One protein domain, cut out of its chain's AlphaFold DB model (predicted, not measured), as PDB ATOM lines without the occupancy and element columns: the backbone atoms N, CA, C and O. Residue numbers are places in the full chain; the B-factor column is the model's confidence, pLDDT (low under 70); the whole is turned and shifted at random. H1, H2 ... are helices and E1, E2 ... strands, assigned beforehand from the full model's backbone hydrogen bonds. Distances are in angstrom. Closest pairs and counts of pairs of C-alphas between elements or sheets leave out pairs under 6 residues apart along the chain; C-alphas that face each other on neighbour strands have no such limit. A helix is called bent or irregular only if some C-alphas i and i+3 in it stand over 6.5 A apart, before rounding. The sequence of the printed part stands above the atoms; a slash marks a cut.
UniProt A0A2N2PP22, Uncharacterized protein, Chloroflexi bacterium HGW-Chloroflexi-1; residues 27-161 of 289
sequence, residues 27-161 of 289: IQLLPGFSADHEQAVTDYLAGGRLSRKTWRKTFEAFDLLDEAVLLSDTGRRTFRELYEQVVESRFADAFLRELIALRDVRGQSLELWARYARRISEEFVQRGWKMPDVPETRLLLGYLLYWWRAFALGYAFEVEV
ATOM      1  N   ILE A  27      -0.782  10.165   7.368       94.94
ATOM      2  CA  ILE A  27      -1.693  10.416   6.251       94.94
ATOM      3  C   ILE A  27      -0.917  10.289   4.944       94.94
ATOM      4  O   ILE A  27       0.038  11.022   4.695       94.94
ATOM      5  N   GLN A  28      -1.351   9.352   4.105       95.62
ATOM      6  CA  GLN A  28      -0.850   9.165   2.753       95.62
ATOM      7  C   GLN A  28      -1.788   9.878   1.772       95.62
ATOM      8  O   GLN A  28      -2.926   9.455   1.566       95.62
ATOM      9  N   LEU A  29      -1.288  10.947   1.154       96.06
ATOM     10  CA  LEU A  29      -1.987  11.705   0.116       96.06
ATOM     11  C   LEU A  29      -1.728  11.104  -1.274       96.06
ATOM     12  O   LEU A  29      -0.680  10.495  -1.517       96.06
ATOM     13  N   LEU A  30      -2.668  11.302  -2.202       95.25
ATOM     14  CA  LEU A  30      -2.484  10.934  -3.608       95.25
ATOM     15  C   LEU A  30      -1.386  11.793  -4.268       95.25
ATOM     16  O   LEU A  30      -1.248  12.967  -3.921       95.25
ATOM     17  N   PRO A  31      -0.662  11.280  -5.286       93.81
ATOM     18  CA  PRO A  31       0.377  12.043  -5.992       93.81
ATOM     19  C   PRO A  31      -0.096  13.364  -6.623       93.81
ATOM     20  O   PRO A  31       0.711  14.266  -6.825       93.81
ATOM     21  N   GLY A  32      -1.392  13.486  -6.937       94.94
ATOM     22  CA  GLY A  32      -1.986  14.706  -7.497       94.94
ATOM     23  C   GLY A  32      -2.266  15.809  -6.470       94.94
ATOM     24  O   GLY A  32      -2.538  16.946  -6.859       94.94
ATOM     25  N   PHE A  33      -2.196  15.507  -5.171       96.25
ATOM     26  CA  PHE A  33      -2.445  16.490  -4.122       96.25
ATOM     27  C   PHE A  33      -1.220  17.400  -3.944       96.25
ATOM     28  O   PHE A  33      -0.103  16.941  -3.716       96.25
ATOM     29  N   SER A  34      -1.425  18.712  -4.057       96.06
ATOM     30  CA  SER A  34      -0.355  19.721  -4.124       96.06
ATOM     31  C   SER A  34      -0.514  20.778  -3.028       96.06
ATOM     32  O   SER A  34      -1.554  20.848  -2.380       96.06
ATOM     33  N   ALA A  35       0.494  21.638  -2.851       95.31
ATOM     34  CA  ALA A  35       0.436  22.738  -1.882       95.31
ATOM     35  C   ALA A  35      -0.739  23.703  -2.141       95.31
ATOM     36  O   ALA A  35      -1.345  24.203  -1.199       95.31
ATOM     37  N   ASP A  36      -1.121  23.908  -3.407       95.81
ATOM     38  CA  ASP A  36      -2.298  24.715  -3.759       95.81
ATOM     39  C   ASP A  36      -3.604  24.073  -3.265       95.81
ATOM     40  O   ASP A  36      -4.530  24.781  -2.872       95.81
ATOM     41  N   HIS A  37      -3.690  22.737  -3.282       96.25
ATOM     42  CA  HIS A  37      -4.841  22.008  -2.742       96.25
ATOM     43  C   HIS A  37      -4.894  22.133  -1.213       96.25
ATOM     44  O   HIS A  37      -5.949  22.429  -0.657       96.25
ATOM     45  N   GLU A  38      -3.751  21.983  -0.538       95.12
ATOM     46  CA  GLU A  38      -3.632  22.171   0.914       95.12
ATOM     47  C   GLU A  38      -4.041  23.588   1.350       95.12
ATOM     48  O   GLU A  38      -4.836  23.755   2.283       95.12
ATOM     49  N   GLN A  39      -3.560  24.610   0.638       93.94
ATOM     50  CA  GLN A  39      -3.939  25.998   0.896       93.94
ATOM     51  C   GLN A  39      -5.439  26.215   0.666       93.94
ATOM     52  O   GLN A  39      -6.096  26.829   1.500       93.94
ATOM     53  N   ALA A  40      -6.014  25.663  -0.407       94.06
ATOM     54  CA  ALA A  40      -7.444  25.794  -0.689       94.06
ATOM     55  C   ALA A  40      -8.337  25.142   0.386       94.06
ATOM     56  O   ALA A  40      -9.413  25.665   0.686       94.06
ATOM     57  N   VAL A  41      -7.906  24.023   0.986       93.69
ATOM     58  CA  VAL A  41      -8.589  23.406   2.140       93.69
ATOM     59  C   VAL A  41      -8.456  24.291   3.380       93.69
ATOM     60  O   VAL A  41      -9.433  24.500   4.100       93.69
ATOM     61  N   THR A  42      -7.273  24.856   3.616       91.25
ATOM     62  CA  THR A  42      -7.026  25.771   4.741       91.25
ATOM     63  C   THR A  42      -7.889  27.031   4.642       91.25
ATOM     64  O   THR A  42      -8.554  27.397   5.611       91.25
ATOM     65  N   ASP A  43      -7.951  27.649   3.462       90.75
ATOM     66  CA  ASP A  43      -8.782  28.828   3.195       90.75
ATOM     67  C   ASP A  43     -10.273  28.519   3.389       90.75
ATOM     68  O   ASP A  43     -11.010  29.329   3.957       90.75
ATOM     69  N   TYR A  44     -10.720  27.333   2.958       90.06
ATOM     70  CA  TYR A  44     -12.087  26.865   3.191       90.06
ATOM     71  C   TYR A  44     -12.402  26.763   4.688       90.06
ATOM     72  O   TYR A  44     -13.443  27.252   5.136       90.06
ATOM     73  N   LEU A  45     -11.495  26.181   5.477       87.75
ATOM     74  CA  LEU A  45     -11.664  26.044   6.926       87.75
ATOM     75  C   LEU A  45     -11.599  27.372   7.677       87.75
ATOM     76  O   LEU A  45     -12.245  27.511   8.714       87.75
ATOM     77  N   ALA A  46     -10.875  28.359   7.150       88.75
ATOM     78  CA  ALA A  46     -10.844  29.708   7.702       88.75
ATOM     79  C   ALA A  46     -12.188  30.456   7.554       88.75
ATOM     80  O   ALA A  46     -12.374  31.501   8.173       88.75
ATOM     81  N   GLY A  47     -13.133  29.941   6.754       84.44
ATOM     82  CA  GLY A  47     -14.488  30.494   6.636       84.44
ATOM     83  C   GLY A  47     -14.582  31.794   5.829       84.44
ATOM     84  O   GLY A  47     -15.613  32.465   5.869       84.44
ATOM     85  N   GLY A  48     -13.528  32.160   5.095       84.06
ATOM     86  CA  GLY A  48     -13.506  33.348   4.241       84.06
ATOM     87  C   GLY A  48     -14.338  33.198   2.960       84.06
ATOM     88  O   GLY A  48     -14.681  32.095   2.527       84.06
ATOM     89  N   ARG A  49     -14.641  34.324   2.296       84.62
ATOM     90  CA  ARG A  49     -15.264  34.313   0.961       84.62
ATOM     91  C   ARG A  49     -14.246  33.808  -0.063       84.62
ATOM     92  O   ARG A  49     -13.322  34.529  -0.427       84.62
ATOM     93  N   LEU A  50     -14.437  32.587  -0.553       87.19
ATOM     94  CA  LEU A  50     -13.572  32.014  -1.584       87.19
ATOM     95  C   LEU A  50     -13.909  32.587  -2.967       87.19
ATOM     96  O   LEU A  50     -15.076  32.748  -3.336       87.19
ATOM     97  N   SER A  51     -12.874  32.871  -3.759       88.31
ATOM     98  CA  SER A  51     -13.035  33.213  -5.177       88.31
ATOM     99  C   SER A  51     -13.546  32.004  -5.974       88.31
ATOM    100  O   SER A  51     -13.369  30.865  -5.550       88.31
ATOM    101  N   ARG A  52     -14.104  32.209  -7.177       84.81
ATOM    102  CA  ARG A  52     -14.513  31.093  -8.061       84.81
ATOM    103  C   ARG A  52     -13.351  30.139  -8.374       84.81
ATOM    104  O   ARG A  52     -13.541  28.927  -8.415       84.81
ATOM    105  N   LYS A  53     -12.144  30.685  -8.578       89.19
ATOM    106  CA  LYS A  53     -10.925  29.899  -8.827       89.19
ATOM    107  C   LYS A  53     -10.550  29.062  -7.603       89.19
ATOM    108  O   LYS A  53     -10.247  27.883  -7.761       89.19
ATOM    109  N   THR A  54     -10.596  29.664  -6.414       89.81
ATOM    110  CA  THR A  54     -10.314  28.977  -5.146       89.81
ATOM    111  C   THR A  54     -11.343  27.884  -4.898       89.81
ATOM    112  O   THR A  54     -10.949  26.754  -4.666       89.81
ATOM    113  N   TRP A  55     -12.636  28.171  -5.080       89.62
ATOM    114  CA  TRP A  55     -13.702  27.174  -4.965       89.62
ATOM    115  C   TRP A  55     -13.465  25.952  -5.847       89.62
ATOM    116  O   TRP A  55     -13.538  24.833  -5.352       89.62
ATOM    117  N   ARG A  56     -13.125  26.145  -7.129       90.44
ATOM    118  CA  ARG A  56     -12.800  25.025  -8.025       90.44
ATOM    119  C   ARG A  56     -11.643  24.184  -7.479       90.44
ATOM    120  O   ARG A  56     -11.738  22.965  -7.456       90.44
ATOM    121  N   LYS A  57     -10.580  24.836  -7.000       94.31
ATOM    122  CA  LYS A  57      -9.428  24.149  -6.403       94.31
ATOM    123  C   LYS A  57      -9.795  23.418  -5.105       94.31
ATOM    124  O   LYS A  57      -9.276  22.338  -4.861       94.31
ATOM    125  N   THR A  58     -10.702  23.976  -4.302       93.94
ATOM    126  CA  THR A  58     -11.244  23.343  -3.093       93.94
ATOM    127  C   THR A  58     -12.022  22.067  -3.429       93.94
ATOM    128  O   THR A  58     -11.801  21.060  -2.771       93.94
ATOM    129  N   PHE A  59     -12.879  22.074  -4.460       92.75
ATOM    130  CA  PHE A  59     -13.569  20.858  -4.924       92.75
ATOM    131  C   PHE A  59     -12.569  19.783  -5.367       92.75
ATOM    132  O   PHE A  59     -12.583  18.686  -4.822       92.75
ATOM    133  N   GLU A  60     -11.628  20.140  -6.249       94.50
ATOM    134  CA  GLU A  60     -10.564  19.227  -6.698       94.50
ATOM    135  C   GLU A  60      -9.763  18.651  -5.513       94.50
ATOM    136  O   GLU A  60      -9.417  17.472  -5.501       94.50
ATOM    137  N   ALA A  61      -9.480  19.468  -4.492       96.75
ATOM    138  CA  ALA A  61      -8.784  19.022  -3.291       96.75
ATOM    139  C   ALA A  61      -9.599  17.988  -2.500       96.75
ATOM    140  O   ALA A  61      -9.039  16.976  -2.090       96.75
ATOM    141  N   PHE A  62     -10.898  18.218  -2.283       96.88
ATOM    142  CA  PHE A  62     -11.744  17.276  -1.545       96.88
ATOM    143  C   PHE A  62     -11.999  15.974  -2.310       96.88
ATOM    144  O   PHE A  62     -12.040  14.925  -1.669       96.88
ATOM    145  N   ASP A  63     -12.063  16.021  -3.643       95.06
ATOM    146  CA  ASP A  63     -12.117  14.822  -4.485       95.06
ATOM    147  C   ASP A  63     -10.837  13.985  -4.339       95.06
ATOM    148  O   ASP A  63     -10.896  12.774  -4.145       95.06
ATOM    149  N   LEU A  64      -9.659  14.621  -4.347       96.62
ATOM    150  CA  LEU A  64      -8.385  13.925  -4.120       96.62
ATOM    151  C   LEU A  64      -8.243  13.392  -2.685       96.62
ATOM    152  O   LEU A  64      -7.591  12.372  -2.466       96.62
ATOM    153  N   LEU A  65      -8.811  14.091  -1.697       97.75
ATOM    154  CA  LEU A  65      -8.787  13.647  -0.303       97.75
ATOM    155  C   LEU A  65      -9.686  12.441  -0.057       97.75
ATOM    156  O   LEU A  65      -9.434  11.719   0.897       97.75
ATOM    157  N   ASP A  66     -10.680  12.190  -0.900       97.31
ATOM    158  CA  ASP A  66     -11.594  11.059  -0.761       97.31
ATOM    159  C   ASP A  66     -10.878   9.699  -0.705       97.31
ATOM    160  O   ASP A  66     -11.188   8.854   0.143       97.31
ATOM    161  N   GLU A  67      -9.844   9.533  -1.533       97.25
ATOM    162  CA  GLU A  67      -8.997   8.336  -1.563       97.25
ATOM    163  C   GLU A  67      -7.709   8.484  -0.735       97.25
ATOM    164  O   GLU A  67      -6.885   7.563  -0.701       97.25
ATOM    165  N   ALA A  68      -7.508   9.618  -0.052       97.25
ATOM    166  CA  ALA A  68      -6.404   9.757   0.892       97.25
ATOM    167  C   ALA A  68      -6.567   8.756   2.037       97.25
ATOM    168  O   ALA A  68      -7.674   8.355   2.403       97.25
ATOM    169  N   VAL A  69      -5.446   8.322   2.604       97.62
ATOM    170  CA  VAL A  69      -5.415   7.187   3.524       97.62
ATOM    171  C   VAL A  69      -4.851   7.595   4.872       97.62
ATOM    172  O   VAL A  69      -3.754   8.141   4.947       97.62
ATOM    173  N   LEU A  70      -5.559   7.241   5.941       95.69
ATOM    174  CA  LEU A  70      -5.027   7.212   7.296       95.69
ATOM    175  C   LEU A  70      -4.415   5.831   7.567       95.69
ATOM    176  O   LEU A  70      -5.098   4.804   7.517       95.69
ATOM    177  N   LEU A  71      -3.122   5.812   7.868       95.06
ATOM    178  CA  LEU A  71      -2.416   4.671   8.436       95.06
ATOM    179  C   LEU A  71      -2.343   4.857   9.951       95.06
ATOM    180  O   LEU A  71      -1.924   5.909  10.434       95.06
ATOM    181  N   SER A  72      -2.760   3.834  10.686       92.06
ATOM    182  CA  SER A  72      -2.734   3.785  12.148       92.06
ATOM    183  C   SER A  72      -2.360   2.384  12.622       92.06
ATOM    184  O   SER A  72      -2.380   1.437  11.832       92.06
ATOM    185  N   ASP A  73      -2.150   2.222  13.926       90.50
ATOM    186  CA  ASP A  73      -1.953   0.908  14.555       90.50
ATOM    187  C   ASP A  73      -3.144  -0.043  14.322       90.50
ATOM    188  O   ASP A  73      -2.988  -1.261  14.296       90.50
ATOM    189  N   THR A  74      -4.345   0.510  14.106       90.38
ATOM    190  CA  THR A  74      -5.570  -0.264  13.822       90.38
ATOM    191  C   THR A  74      -5.735  -0.634  12.346       90.38
ATOM    192  O   THR A  74      -6.675  -1.341  11.983       90.38
ATOM    193  N   GLY A  75      -4.819  -0.177  11.489       94.88
ATOM    194  CA  GLY A  75      -4.772  -0.501  10.072       94.88
ATOM    195  C   GLY A  75      -4.918   0.708   9.154       94.88
ATOM    196  O   GLY A  75      -4.710   1.863   9.535       94.88
ATOM    197  N   ARG A  76      -5.251   0.388   7.901       97.06
ATOM    198  CA  ARG A  76      -5.377   1.306   6.769       97.06
ATOM    199  C   ARG A  76      -6.852   1.609   6.506       97.06
ATOM    200  O   ARG A  76      -7.639   0.672   6.349       97.06
ATOM    201  N   ARG A  77      -7.204   2.895   6.433       98.00
ATOM    202  CA  ARG A  77      -8.547   3.367   6.060       98.00
ATOM    203  C   ARG A  77      -8.471   4.568   5.130       98.00
ATOM    204  O   ARG A  77      -7.613   5.426   5.333       98.00
ATOM    205  N   THR A  78      -9.347   4.643   4.136       98.25
ATOM    206  CA  THR A  78      -9.503   5.862   3.329       98.25
ATOM    207  C   THR A  78     -10.278   6.925   4.104       98.25
ATOM    208  O   THR A  78     -10.974   6.629   5.077       98.25
ATOM    209  N   PHE A  79     -10.179   8.182   3.684       98.06
ATOM    210  CA  PHE A  79     -10.959   9.261   4.286       98.06
ATOM    211  C   PHE A  79     -12.458   9.044   4.070       98.06
ATOM    212  O   PHE A  79     -13.226   9.269   5.005       98.06
ATOM    213  N   ARG A  80     -12.866   8.522   2.905       98.25
ATOM    214  CA  ARG A  80     -14.248   8.092   2.646       98.25
ATOM    215  C   ARG A  80     -14.741   7.075   3.671       98.25
ATOM    216  O   ARG A  80     -15.767   7.299   4.306       98.25
ATOM    217  N   GLU A  81     -13.993   5.991   3.886       98.06
ATOM    218  CA  GLU A  81     -14.351   4.963   4.876       98.06
ATOM    219  C   GLU A  81     -14.467   5.562   6.284       98.06
ATOM    220  O   GLU A  81     -15.375   5.224   7.044       98.06
ATOM    221  N   LEU A  82     -13.566   6.486   6.637       97.69
ATOM    222  CA  LEU A  82     -13.615   7.187   7.918       97.69
ATOM    223  C   LEU A  82     -14.835   8.105   8.031       97.69
ATOM    224  O   LEU A  82     -15.432   8.164   9.104       97.69
ATOM    225  N   TYR A  83     -15.230   8.802   6.966       98.19
ATOM    226  CA  TYR A  83     -16.450   9.610   6.960       98.19
ATOM    227  C   TYR A  83     -17.689   8.739   7.158       98.19
ATOM    228  O   TYR A  83     -18.477   9.006   8.067       98.19
ATOM    229  N   GLU A  84     -17.831   7.668   6.379       96.94
ATOM    230  CA  GLU A  84     -18.961   6.746   6.494       96.94
ATOM    231  C   GLU A  84     -19.053   6.164   7.914       96.94
ATOM    232  O   GLU A  84     -20.112   6.179   8.549       96.94
ATOM    233  N   GLN A  85     -17.921   5.712   8.463       96.12
ATOM    234  CA  GLN A  85     -17.875   5.079   9.775       96.12
ATOM    235  C   GLN A  85     -18.062   6.070  10.931       96.12
ATOM    236  O   GLN A  85     -18.765   5.765  11.890       96.12
ATOM    237  N   VAL A  86     -17.407   7.228  10.904       96.00
ATOM    238  CA  VAL A  86     -17.329   8.123  12.074       96.00
ATOM    239  C   VAL A  86     -18.392   9.205  12.032       96.00
ATOM    240  O   VAL A  86     -18.870   9.628  13.086       96.00
ATOM    241  N   VAL A  87     -18.751   9.657  10.830       97.56
ATOM    242  CA  VAL A  87     -19.682  10.762  10.632       97.56
ATOM    243  C   VAL A  87     -21.057  10.240  10.251       97.56
ATOM    244  O   VAL A  87     -21.996  10.395  11.032       97.56
ATOM    245  N   GLU A  88     -21.183   9.599   9.088       96.25
ATOM    246  CA  GLU A  88     -22.489   9.221   8.541       96.25
ATOM    247  C   GLU A  88     -23.210   8.229   9.460       96.25
ATOM    248  O   GLU A  88     -24.281   8.546   9.975       96.25
ATOM    249  N   SER A  89     -22.592   7.081   9.764       95.56
ATOM    250  CA  SER A  89     -23.237   6.024  10.558       95.56
ATOM    251  C   SER A  89     -23.628   6.459  11.976       95.56
ATOM    252  O   SER A  89     -24.534   5.887  12.582       95.56
ATOM    253  N   ARG A  90     -22.957   7.483  12.517       97.00
ATOM    254  CA  ARG A  90     -23.149   7.939  13.895       97.00
ATOM    255  C   ARG A  90     -24.090   9.128  14.017       97.00
ATOM    256  O   ARG A  90     -24.786   9.247  15.026       97.00
ATOM    257  N   PHE A  91     -24.078  10.034  13.043       98.25
ATOM    258  CA  PHE A  91     -24.741  11.329  13.167       98.25
ATOM    259  C   PHE A  91     -25.857  11.559  12.152       98.25
ATOM    260  O   PHE A  91     -26.766  12.324  12.472       98.25
ATOM    261  N   ALA A  92     -25.833  10.908  10.982       97.88
ATOM    262  CA  ALA A  92     -26.775  11.187   9.896       97.88
ATOM    263  C   ALA A  92     -28.234  10.998  10.327       97.88
ATOM    264  O   ALA A  92     -29.025  11.929  10.232       97.88
ATOM    265  N   ASP A  93     -28.587   9.832  10.872       98.00
ATOM    266  CA  ASP A  93     -29.979   9.533  11.227       98.00
ATOM    267  C   ASP A  93     -30.517  10.456  12.329       98.00
ATOM    268  O   ASP A  93     -31.668  10.887  12.277       98.00
ATOM    269  N   ALA A  94     -29.695  10.779  13.332       98.44
ATOM    270  CA  ALA A  94     -30.093  11.687  14.407       98.44
ATOM    271  C   ALA A  94     -30.292  13.118  13.882       98.44
ATOM    272  O   ALA A  94     -31.313  13.740  14.167       98.44
ATOM    273  N   PHE A  95     -29.365  13.598  13.049       98.69
ATOM    274  CA  PHE A  95     -29.485  14.887  12.376       98.69
ATOM    275  C   PHE A  95     -30.735  14.951  11.498       98.69
ATOM    276  O   PHE A  95     -31.478  15.920  11.594       98.69
ATOM    277  N   LEU A  96     -31.001  13.927  10.682       98.62
ATOM    278  CA  LEU A  96     -32.145  13.907   9.770       98.62
ATOM    279  C   LEU A  96     -33.477  13.900  10.521       98.62
ATOM    280  O   LEU A  96     -34.385  14.632  10.140       98.62
ATOM    281  N   ARG A  97     -33.592  13.145  11.621       98.69
ATOM    282  CA  ARG A  97     -34.792  13.192  12.476       98.69
ATOM    283  C   ARG A  97     -35.042  14.595  13.025       98.69
ATOM    284  O   ARG A  97     -36.177  15.060  13.002       98.69
ATOM    285  N   GLU A  98     -33.997  15.264  13.509       98.69
ATOM    286  CA  GLU A  98     -34.110  16.640  14.001       98.69
ATOM    287  C   GLU A  98     -34.433  17.627  12.873       98.69
ATOM    288  O   GLU A  98     -35.271  18.500  13.067       98.69
ATOM    289  N   LEU A  99     -33.812  17.465  11.702       98.62
ATOM    290  CA  LEU A  99     -34.006  18.315  10.527       98.62
ATOM    291  C   LEU A  99     -35.451  18.253  10.014       98.62
ATOM    292  O   LEU A  99     -36.061  19.295   9.793       98.62
ATOM    293  N   ILE A 100     -36.009  17.046   9.876       98.31
ATOM    294  CA  ILE A 100     -37.400  16.817   9.451       98.31
ATOM    295  C   ILE A 100     -38.391  17.434  10.449       98.31
ATOM    296  O   ILE A 100     -39.453  17.912  10.064       98.31
ATOM    297  N   ALA A 101     -38.049  17.466  11.739       98.12
ATOM    298  CA  ALA A 101     -38.904  18.045  12.771       98.12
ATOM    299  C   ALA A 101     -38.884  19.590  12.808       98.12
ATOM    300  O   ALA A 101     -39.673  20.191  13.547       98.12
ATOM    301  N   LEU A 102     -37.996  20.252  12.056       98.12
ATOM    302  CA  LEU A 102     -37.921  21.714  12.034       98.12
ATOM    303  C   LEU A 102     -39.138  22.314  11.326       98.12
ATOM    304  O   LEU A 102     -39.467  21.960  10.197       98.12
ATOM    305  N   ARG A 103     -39.765  23.312  11.957       95.50
ATOM    306  CA  ARG A 103     -40.834  24.105  11.323       95.50
ATOM    307  C   ARG A 103     -40.296  25.092  10.290       95.50
ATOM    308  O   ARG A 103     -40.912  25.283   9.250       95.50
ATOM    309  N   ASP A 104     -39.156  25.710  10.591       97.12
ATOM    310  CA  ASP A 104     -38.438  26.619   9.698       97.12
ATOM    311  C   ASP A 104     -37.066  26.019   9.380       97.12
ATOM    312  O   ASP A 104     -36.061  26.299  10.035       97.12
ATOM    313  N   VAL A 105     -37.050  25.133   8.385       97.44
ATOM    314  CA  VAL A 105     -35.840  24.434   7.935       97.44
ATOM    315  C   VAL A 105     -34.801  25.435   7.424       97.44
ATOM    316  O   VAL A 105     -33.618  25.324   7.749       97.44
ATOM    317  N   ARG A 106     -35.233  26.454   6.674       93.56
ATOM    318  CA  ARG A 106     -34.345  27.449   6.065       93.56
ATOM    319  C   ARG A 106     -33.613  28.282   7.117       93.56
ATOM    320  O   ARG A 106     -32.407  28.483   6.985       93.56
ATOM    321  N   GLY A 107     -34.313  28.737   8.154       94.75
ATOM    322  CA  GLY A 107     -33.727  29.534   9.230       94.75
ATOM    323  C   GLY A 107     -32.922  28.719  10.247       94.75
ATOM    324  O   GLY A 107     -31.934  29.220  10.778       94.75
ATOM    325  N   GLN A 108     -33.299  27.460  10.502       97.94
ATOM    326  CA  GLN A 108     -32.740  26.673  11.614       97.94
ATOM    327  C   GLN A 108     -31.722  25.600  11.190       97.94
ATOM    328  O   GLN A 108     -30.914  25.157  12.013       97.94
ATOM    329  N   SER A 109     -31.698  25.182   9.920       97.25
ATOM    330  CA  SER A 109     -30.797  24.112   9.448       97.25
ATOM    331  C   SER A 109     -29.314  24.440   9.631       97.25
ATOM    332  O   SER A 109     -28.527  23.546   9.942       97.25
ATOM    333  N   LEU A 110     -28.916  25.711   9.498       95.88
ATOM    334  CA  LEU A 110     -27.521  26.118   9.677       95.88
ATOM    335  C   LEU A 110     -27.054  25.940  11.128       95.88
ATOM    336  O   LEU A 110     -25.938  25.476  11.370       95.88
ATOM    337  N   GLU A 111     -27.904  26.268  12.102       97.94
ATOM    338  CA  GLU A 111     -27.591  26.056  13.514       97.94
ATOM    339  C   GLU A 111     -27.517  24.559  13.845       97.94
ATOM    340  O   GLU A 111     -26.582  24.115  14.523       97.94
ATOM    341  N   LEU A 112     -28.459  23.770  13.315       98.44
ATOM    342  CA  LEU A 112     -28.466  22.316  13.458       98.44
ATOM    343  C   LEU A 112     -27.188  21.692  12.873       98.44
ATOM    344  O   LEU A 112     -26.514  20.915  13.552       98.44
ATOM    345  N   TRP A 113     -26.799  22.085  11.656       97.81
ATOM    346  CA  TRP A 113     -25.531  21.677  11.045       97.81
ATOM    347  C   TRP A 113     -24.345  22.014  11.951       97.81
ATOM    348  O   TRP A 113     -23.529  21.134  12.240       97.81
ATOM    349  N   ALA A 114     -24.263  23.258  12.435       97.56
ATOM    350  CA  ALA A 114     -23.152  23.728  13.257       97.56
ATOM    351  C   ALA A 114     -23.046  22.949  14.576       97.56
ATOM    352  O   ALA A 114     -21.942  22.644  15.032       97.56
ATOM    353  N   ARG A 115     -24.183  22.583  15.184       98.50
ATOM    354  CA  ARG A 115     -24.224  21.730  16.381       98.50
ATOM    355  C   ARG A 115     -23.592  20.365  16.119       98.50
ATOM    356  O   ARG A 115     -22.748  19.931  16.899       98.50
ATOM    357  N   TYR A 116     -23.948  19.710  15.021       98.50
ATOM    358  CA  TYR A 116     -23.372  18.414  14.667       98.50
ATOM    359  C   TYR A 116     -21.912  18.510  14.200       98.50
ATOM    360  O   TYR A 116     -21.108  17.654  14.558       98.50
ATOM    361  N   ALA A 117     -21.521  19.589  13.516       97.81
ATOM    362  CA  ALA A 117     -20.127  19.854  13.154       97.81
ATOM    363  C   ALA A 117     -19.209  19.957  14.391       97.81
ATOM    364  O   ALA A 117     -18.088  19.439  14.387       97.81
ATOM    365  N   ARG A 118     -19.698  20.568  15.484       98.00
ATOM    366  CA  ARG A 118     -18.986  20.589  16.774       98.00
ATOM    367  C   ARG A 118     -18.821  19.185  17.355       98.00
ATOM    368  O   ARG A 118     -17.706  18.823  17.712       98.00
ATOM    369  N   ARG A 119     -19.876  18.363  17.340       98.31
ATOM    370  CA  ARG A 119     -19.825  16.964  17.814       98.31
ATOM    371  C   ARG A 119     -18.859  16.097  17.000       98.31
ATOM    372  O   ARG A 119     -18.127  15.301  17.575       98.31
ATOM    373  N   ILE A 120     -18.817  16.276  15.678       97.62
ATOM    374  CA  ILE A 120     -17.834  15.613  14.803       97.62
ATOM    375  C   ILE A 120     -16.411  16.030  15.189       97.62
ATOM    376  O   ILE A 120     -15.526  15.186  15.307       97.62
ATOM    377  N   SER A 121     -16.192  17.324  15.432       96.06
ATOM    378  CA  SER A 121     -14.886  17.834  15.861       96.06
ATOM    379  C   SER A 121     -14.478  17.299  17.238       96.06
ATOM    380  O   SER A 121     -13.314  16.974  17.448       96.06
ATOM    381  N   GLU A 122     -15.415  17.179  18.178       96.44
ATOM    382  CA  GLU A 122     -15.181  16.577  19.496       96.44
ATOM    383  C   GLU A 122     -14.799  15.097  19.378       96.44
ATOM    384  O   GLU A 122     -13.795  14.683  19.952       96.44
ATOM    385  N   GLU A 123     -15.534  14.319  18.579       96.06
ATOM    386  CA  GLU A 123     -15.216  12.915  18.286       96.06
ATOM    387  C   GLU A 123     -13.821  12.778  17.652       96.06
ATOM    388  O   GLU A 123     -13.046  11.894  18.018       96.06
ATOM    389  N   PHE A 124     -13.468  13.691  16.744       94.56
ATOM    390  CA  PHE A 124     -12.149  13.750  16.121       94.56
ATOM    391  C   PHE A 124     -11.026  13.944  17.157       94.56
ATOM    392  O   PHE A 124      -9.982  13.294  17.082       94.56
ATOM    393  N   VAL A 125     -11.244  14.799  18.165       94.19
ATOM    394  CA  VAL A 125     -10.301  14.978  19.282       94.19
ATOM    395  C   VAL A 125     -10.262  13.751  20.190       94.19
ATOM    396  O   VAL A 125      -9.174  13.302  20.539       94.19
ATOM    397  N   GLN A 126     -11.417  13.184  20.550       93.56
ATOM    398  CA  GLN A 126     -11.507  12.016  21.437       93.56
ATOM    399  C   GLN A 126     -10.778  10.790  20.875       93.56
ATOM    400  O   GLN A 126     -10.220  10.003  21.634       93.56
ATOM    401  N   ARG A 127     -10.721  10.655  19.546       92.06
ATOM    402  CA  ARG A 127      -9.959   9.605  18.855       92.06
ATOM    403  C   ARG A 127      -8.449   9.844  18.809       92.06
ATOM    404  O   ARG A 127      -7.722   9.015  18.271       92.06
ATOM    405  N   GLY A 128      -7.973  10.975  19.328       92.00
ATOM    406  CA  GLY A 128      -6.565  11.362  19.262       92.00
ATOM    407  C   GLY A 128      -6.105  11.769  17.860       92.00
ATOM    408  O   GLY A 128      -4.907  11.862  17.618       92.00
ATOM    409  N   TRP A 129      -7.028  12.021  16.925       92.56
ATOM    410  CA  TRP A 129      -6.674  12.397  15.553       92.56
ATOM    411  C   TRP A 129      -6.276  13.862  15.425       92.56
ATOM    412  O   TRP A 129      -5.627  14.228  14.455       92.56
ATOM    413  N   LYS A 130      -6.602  14.710  16.406       89.69
ATOM    414  CA  LYS A 130      -6.117  16.092  16.447       89.69
ATOM    415  C   LYS A 130      -4.726  16.147  17.066       89.69
ATOM    416  O   LYS A 130      -4.593  16.220  18.286       89.69
ATOM    417  N   MET A 131      -3.704  16.187  16.219       82.81
ATOM    418  CA  MET A 131      -2.311  16.312  16.649       82.81
ATOM    419  C   MET A 131      -1.723  17.635  16.142       82.81
ATOM    420  O   MET A 131      -1.648  17.827  14.927       82.81
ATOM    421  N   PRO A 132      -1.314  18.560  17.033       79.62
ATOM    422  CA  PRO A 132      -0.778  19.868  16.638       79.62
ATOM    423  C   PRO A 132       0.392  19.787  15.656       79.62
ATOM    424  O   PRO A 132       0.500  20.625  14.762       79.62
ATOM    425  N   ASP A 133       1.203  18.746  15.807       79.69
ATOM    426  CA  ASP A 133       2.455  18.564  15.086       79.69
ATOM    427  C   ASP A 133       2.339  17.670  13.840       79.69
ATOM    428  O   ASP A 133       3.334  17.415  13.166       79.69
ATOM    429  N   VAL A 134       1.132  17.189  13.523       82.81
ATOM    430  CA  VAL A 134       0.845  16.484  12.265       82.81
ATOM    431  C   VAL A 134      -0.191  17.313  11.510       82.81
ATOM    432  O   VAL A 134      -1.398  17.064  11.646       82.81
ATOM    433  N   PRO A 135       0.247  18.357  10.778       82.50
ATOM    434  CA  PRO A 135      -0.636  19.290  10.082       82.50
ATOM    435  C   PRO A 135      -1.655  18.599   9.174       82.50
ATOM    436  O   PRO A 135      -2.784  19.071   9.058       82.50
ATOM    437  N   GLU A 136      -1.307  17.443   8.607       88.88
ATOM    438  CA  GLU A 136      -2.151  16.650   7.716       88.88
ATOM    439  C   GLU A 136      -3.445  16.193   8.398       88.88
ATOM    440  O   GLU A 136      -4.468  16.022   7.738       88.88
ATOM    441  N   THR A 137      -3.464  16.058   9.728       91.88
ATOM    442  CA  THR A 137      -4.697  15.733  10.464       91.88
ATOM    443  C   THR A 137      -5.783  16.800  10.292       91.88
ATOM    444  O   THR A 137      -6.976  16.496  10.355       91.88
ATOM    445  N   ARG A 138      -5.397  18.045   9.977       92.19
ATOM    446  CA  ARG A 138      -6.327  19.123   9.613       92.19
ATOM    447  C   ARG A 138      -7.001  18.867   8.266       92.19
ATOM    448  O   ARG A 138      -8.150  19.263   8.106       92.19
ATOM    449  N   LEU A 139      -6.331  18.183   7.334       95.44
ATOM    450  CA  LEU A 139      -6.918  17.770   6.055       95.44
ATOM    451  C   LEU A 139      -8.018  16.736   6.276       95.44
ATOM    452  O   LEU A 139      -9.092  16.869   5.695       95.44
ATOM    453  N   LEU A 140      -7.790  15.758   7.162       96.38
ATOM    454  CA  LEU A 140      -8.823  14.786   7.522       96.38
ATOM    455  C   LEU A 140     -10.022  15.478   8.178       96.38
ATOM    456  O   LEU A 140     -11.146  15.296   7.720       96.38
ATOM    457  N   LEU A 141      -9.808  16.321   9.194       95.12
ATOM    458  CA  LEU A 141     -10.908  17.076   9.805       95.12
ATOM    459  C   LEU A 141     -11.646  17.935   8.768       95.12
ATOM    460  O   LEU A 141     -12.876  17.980   8.765       95.12
ATOM    461  N   GLY A 142     -10.905  18.592   7.875       95.19
ATOM    462  CA  GLY A 142     -11.494  19.408   6.828       95.19
ATOM    463  C   GLY A 142     -12.352  18.607   5.862       95.19
ATOM    464  O   GLY A 142     -13.460  19.039   5.556       95.19
ATOM    465  N   TYR A 143     -11.892  17.425   5.455       97.69
ATOM    466  CA  TYR A 143     -12.660  16.498   4.630       97.69
ATOM    467  C   TYR A 143     -13.962  16.078   5.326       97.69
ATOM    468  O   TYR A 143     -15.039  16.197   4.742       97.69
ATOM    469  N   LEU A 144     -13.888  15.679   6.603       97.69
ATOM    470  CA  LEU A 144     -15.065  15.266   7.374       97.69
ATOM    471  C   LEU A 144     -16.107  16.390   7.485       97.69
ATOM    472  O   LEU A 144     -17.300  16.159   7.281       97.69
ATOM    473  N   LEU A 145     -15.668  17.615   7.788       96.31
ATOM    474  CA  LEU A 145     -16.560  18.769   7.940       96.31
ATOM    475  C   LEU A 145     -17.114  19.276   6.604       96.31
ATOM    476  O   LEU A 145     -18.261  19.723   6.558       96.31
ATOM    477  N   TYR A 146     -16.329  19.196   5.528       96.19
ATOM    478  CA  TYR A 146     -16.773  19.549   4.185       96.19
ATOM    479  C   TYR A 146     -17.926  18.652   3.735       96.19
ATOM    480  O   TYR A 146     -19.006  19.155   3.419       96.19
ATOM    481  N   TRP A 147     -17.739  17.330   3.790       97.50
ATOM    482  CA  TRP A 147     -18.778  16.382   3.393       97.50
ATOM    483  C   TRP A 147     -19.973  16.409   4.342       97.50
ATOM    484  O   TRP A 147     -21.110  16.290   3.896       97.50
ATOM    485  N   TRP A 148     -19.762  16.670   5.637       97.94
ATOM    486  CA  TRP A 148     -20.868  16.914   6.565       97.94
ATOM    487  C   TRP A 148     -21.698  18.139   6.173       97.94
ATOM    488  O   TRP A 148     -22.926  18.107   6.221       97.94
ATOM    489  N   ARG A 149     -21.045  19.228   5.758       96.44
ATOM    490  CA  ARG A 149     -21.741  20.422   5.275       96.44
ATOM    491  C   ARG A 149     -22.494  20.154   3.977       96.44
ATOM    492  O   ARG A 149     -23.633  20.594   3.866       96.44
ATOM    493  N   ALA A 150     -21.891  19.443   3.026       95.25
ATOM    494  CA  ALA A 150     -22.555  19.065   1.780       95.25
ATOM    495  C   ALA A 150     -23.811  18.217   2.053       95.25
ATOM    496  O   ALA A 150     -24.892  18.566   1.583       95.25
ATOM    497  N   PHE A 151     -23.678  17.187   2.896       97.19
ATOM    498  CA  PHE A 151     -24.775  16.340   3.368       97.19
ATOM    499  C   PHE A 151     -25.897  17.167   4.012       97.19
ATOM    500  O   PHE A 151     -27.051  17.094   3.599       97.19
ATOM    501  N   ALA A 152     -25.557  18.005   4.994       97.94
ATOM    502  CA  ALA A 152     -26.541  18.773   5.748       97.94
ATOM    503  C   ALA A 152     -27.288  19.795   4.882       97.94
ATOM    504  O   ALA A 152     -28.497  19.949   5.032       97.94
ATOM    505  N   LEU A 153     -26.586  20.490   3.979       96.00
ATOM    506  CA  LEU A 153     -27.203  21.468   3.081       96.00
ATOM    507  C   LEU A 153     -28.081  20.805   2.015       96.00
ATOM    508  O   LEU A 153     -29.124  21.364   1.682       96.00
ATOM    509  N   GLY A 154     -27.673  19.642   1.495       96.62
ATOM    510  CA  GLY A 154     -28.474  18.850   0.559       96.62
ATOM    511  C   GLY A 154     -29.812  18.456   1.175       96.62
ATOM    512  O   GLY A 154     -30.857  18.906   0.713       96.62
ATOM    513  N   TYR A 155     -29.769  17.744   2.303       98.12
ATOM    514  CA  TYR A 155     -30.991  17.286   2.960       98.12
ATOM    515  C   TYR A 155     -31.832  18.416   3.552       98.12
ATOM    516  O   TYR A 155     -33.054  18.316   3.559       98.12
ATOM    517  N   ALA A 156     -31.227  19.512   4.021       98.19
ATOM    518  CA  ALA A 156     -32.009  20.673   4.444       98.19
ATOM    519  C   ALA A 156     -32.831  21.242   3.282       98.19
ATOM    520  O   ALA A 156     -33.982  21.626   3.473       98.19
ATOM    521  N   PHE A 157     -32.265  21.264   2.075       97.69
ATOM    522  CA  PHE A 157     -32.988  21.731   0.905       97.69
ATOM    523  C   PHE A 157     -34.070  20.742   0.451       97.69
ATOM    524  O   PHE A 157     -35.173  21.180   0.137       97.69
ATOM    525  N   GLU A 158     -33.806  19.432   0.493       98.19
ATOM    526  CA  GLU A 158     -34.833  18.408   0.243       98.19
ATOM    527  C   GLU A 158     -36.025  18.545   1.198       98.19
ATOM    528  O   GLU A 158     -37.167  18.621   0.753       98.19
ATOM    529  N   VAL A 159     -35.773  18.654   2.508       98.44
ATOM    530  CA  VAL A 159     -36.839  18.810   3.512       98.44
ATOM    531  C   VAL A 159     -37.596  20.130   3.321       98.44
ATOM    532  O   VAL A 159     -38.819  20.144   3.451       98.44
ATOM    533  N   GLU A 160     -36.912  21.228   2.971       98.12
ATOM    534  CA  GLU A 160     -37.565  22.504   2.632       98.12
ATOM    535  C   GLU A 160     -38.554  22.333   1.471       98.12
ATOM    536  O   GLU A 160     -39.701  22.767   1.579       98.12
ATOM    537  N   VAL A 161     -38.140  21.653   0.399       98.25
ATOM    538  CA  VAL A 161     -39.003  21.358  -0.751       98.25
ATOM    539  C   VAL A 161     -40.156  20.443  -0.346       98.25
ATOM    540  O   VAL A 161     -41.299  20.749  -0.665       98.25
TER     541      VAL A 161
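What this domain is: This is residues 27 to 161 of the 289 residues of an uncharacterized protein of Chloroflexi bacterium HGW-Chloroflexi-1 (UniProt A0A2N2PP22). A long helix, H5, runs through the middle, with H4 folded back beside it and the bent helix H3 along another side. H1 and H2 cross each other and pack on H5 near its first residues, and a small hairpin, E1 and E2, joins H2 to H3 at that end. The 135 printed residues hold H1, H2, E1, E2, H3, H4 and H5 in chain order, mostly helix, with one antiparallel two-stranded sheet. The whole is compact, with a radius of gyration of the C-alphas of 15.4 A and spans of 45 by 37 by 23 A.

Where its parts are: Find C-alpha 35 at (0.436, 22.738, -1.882), where H1, residues 35 to 45, begins. H2 is residues 52 to 66, 21.5 A long; E1 is 69 to 72 and E2 75 to 78. H3, residues 79 to 100, was assigned as one helix by its hydrogen bonds but is bent: C-alphas 90 and 93 are 7.5 A apart, and its arms are H3a, 79 to 90, and H3b, 93 to 100. H4, 105 to 126, spans 30.5 A and is irregular, with C-alphas 107 and 110 7.1 A apart. H5, 137 to 161, runs 36.5 A to C-alpha 161 at (-39.003, 21.358, -0.751).

How they stand to each other: Start at H1, which touches H2 about perpendicular, at 79 degrees; their closest C-alphas, His 37 and Ala 61, are 5.0 A apart. In the hairpin E1 and E2, N 70 and O 77 are 2.8 A apart, within hydrogen-bond range. H5 is the hub; it touches H4 in a helical hairpin at a shallow tilt of 25 degrees, closest at the C-alphas of Val 105 and Glu 160, 5.9 A. Every O i to N i+4 pair is within hydrogen-bond range in H1, H2, H3b and H5, against 5 of 8 in H3a and 16 of 18 in H4.

The domain as a whole: The C-alphas of Pro 31 and Arg 103, the two farthest apart, are 46.3 A apart. The printed part has no cut, no link is long, and no printed residue is under 70 in pLDDT.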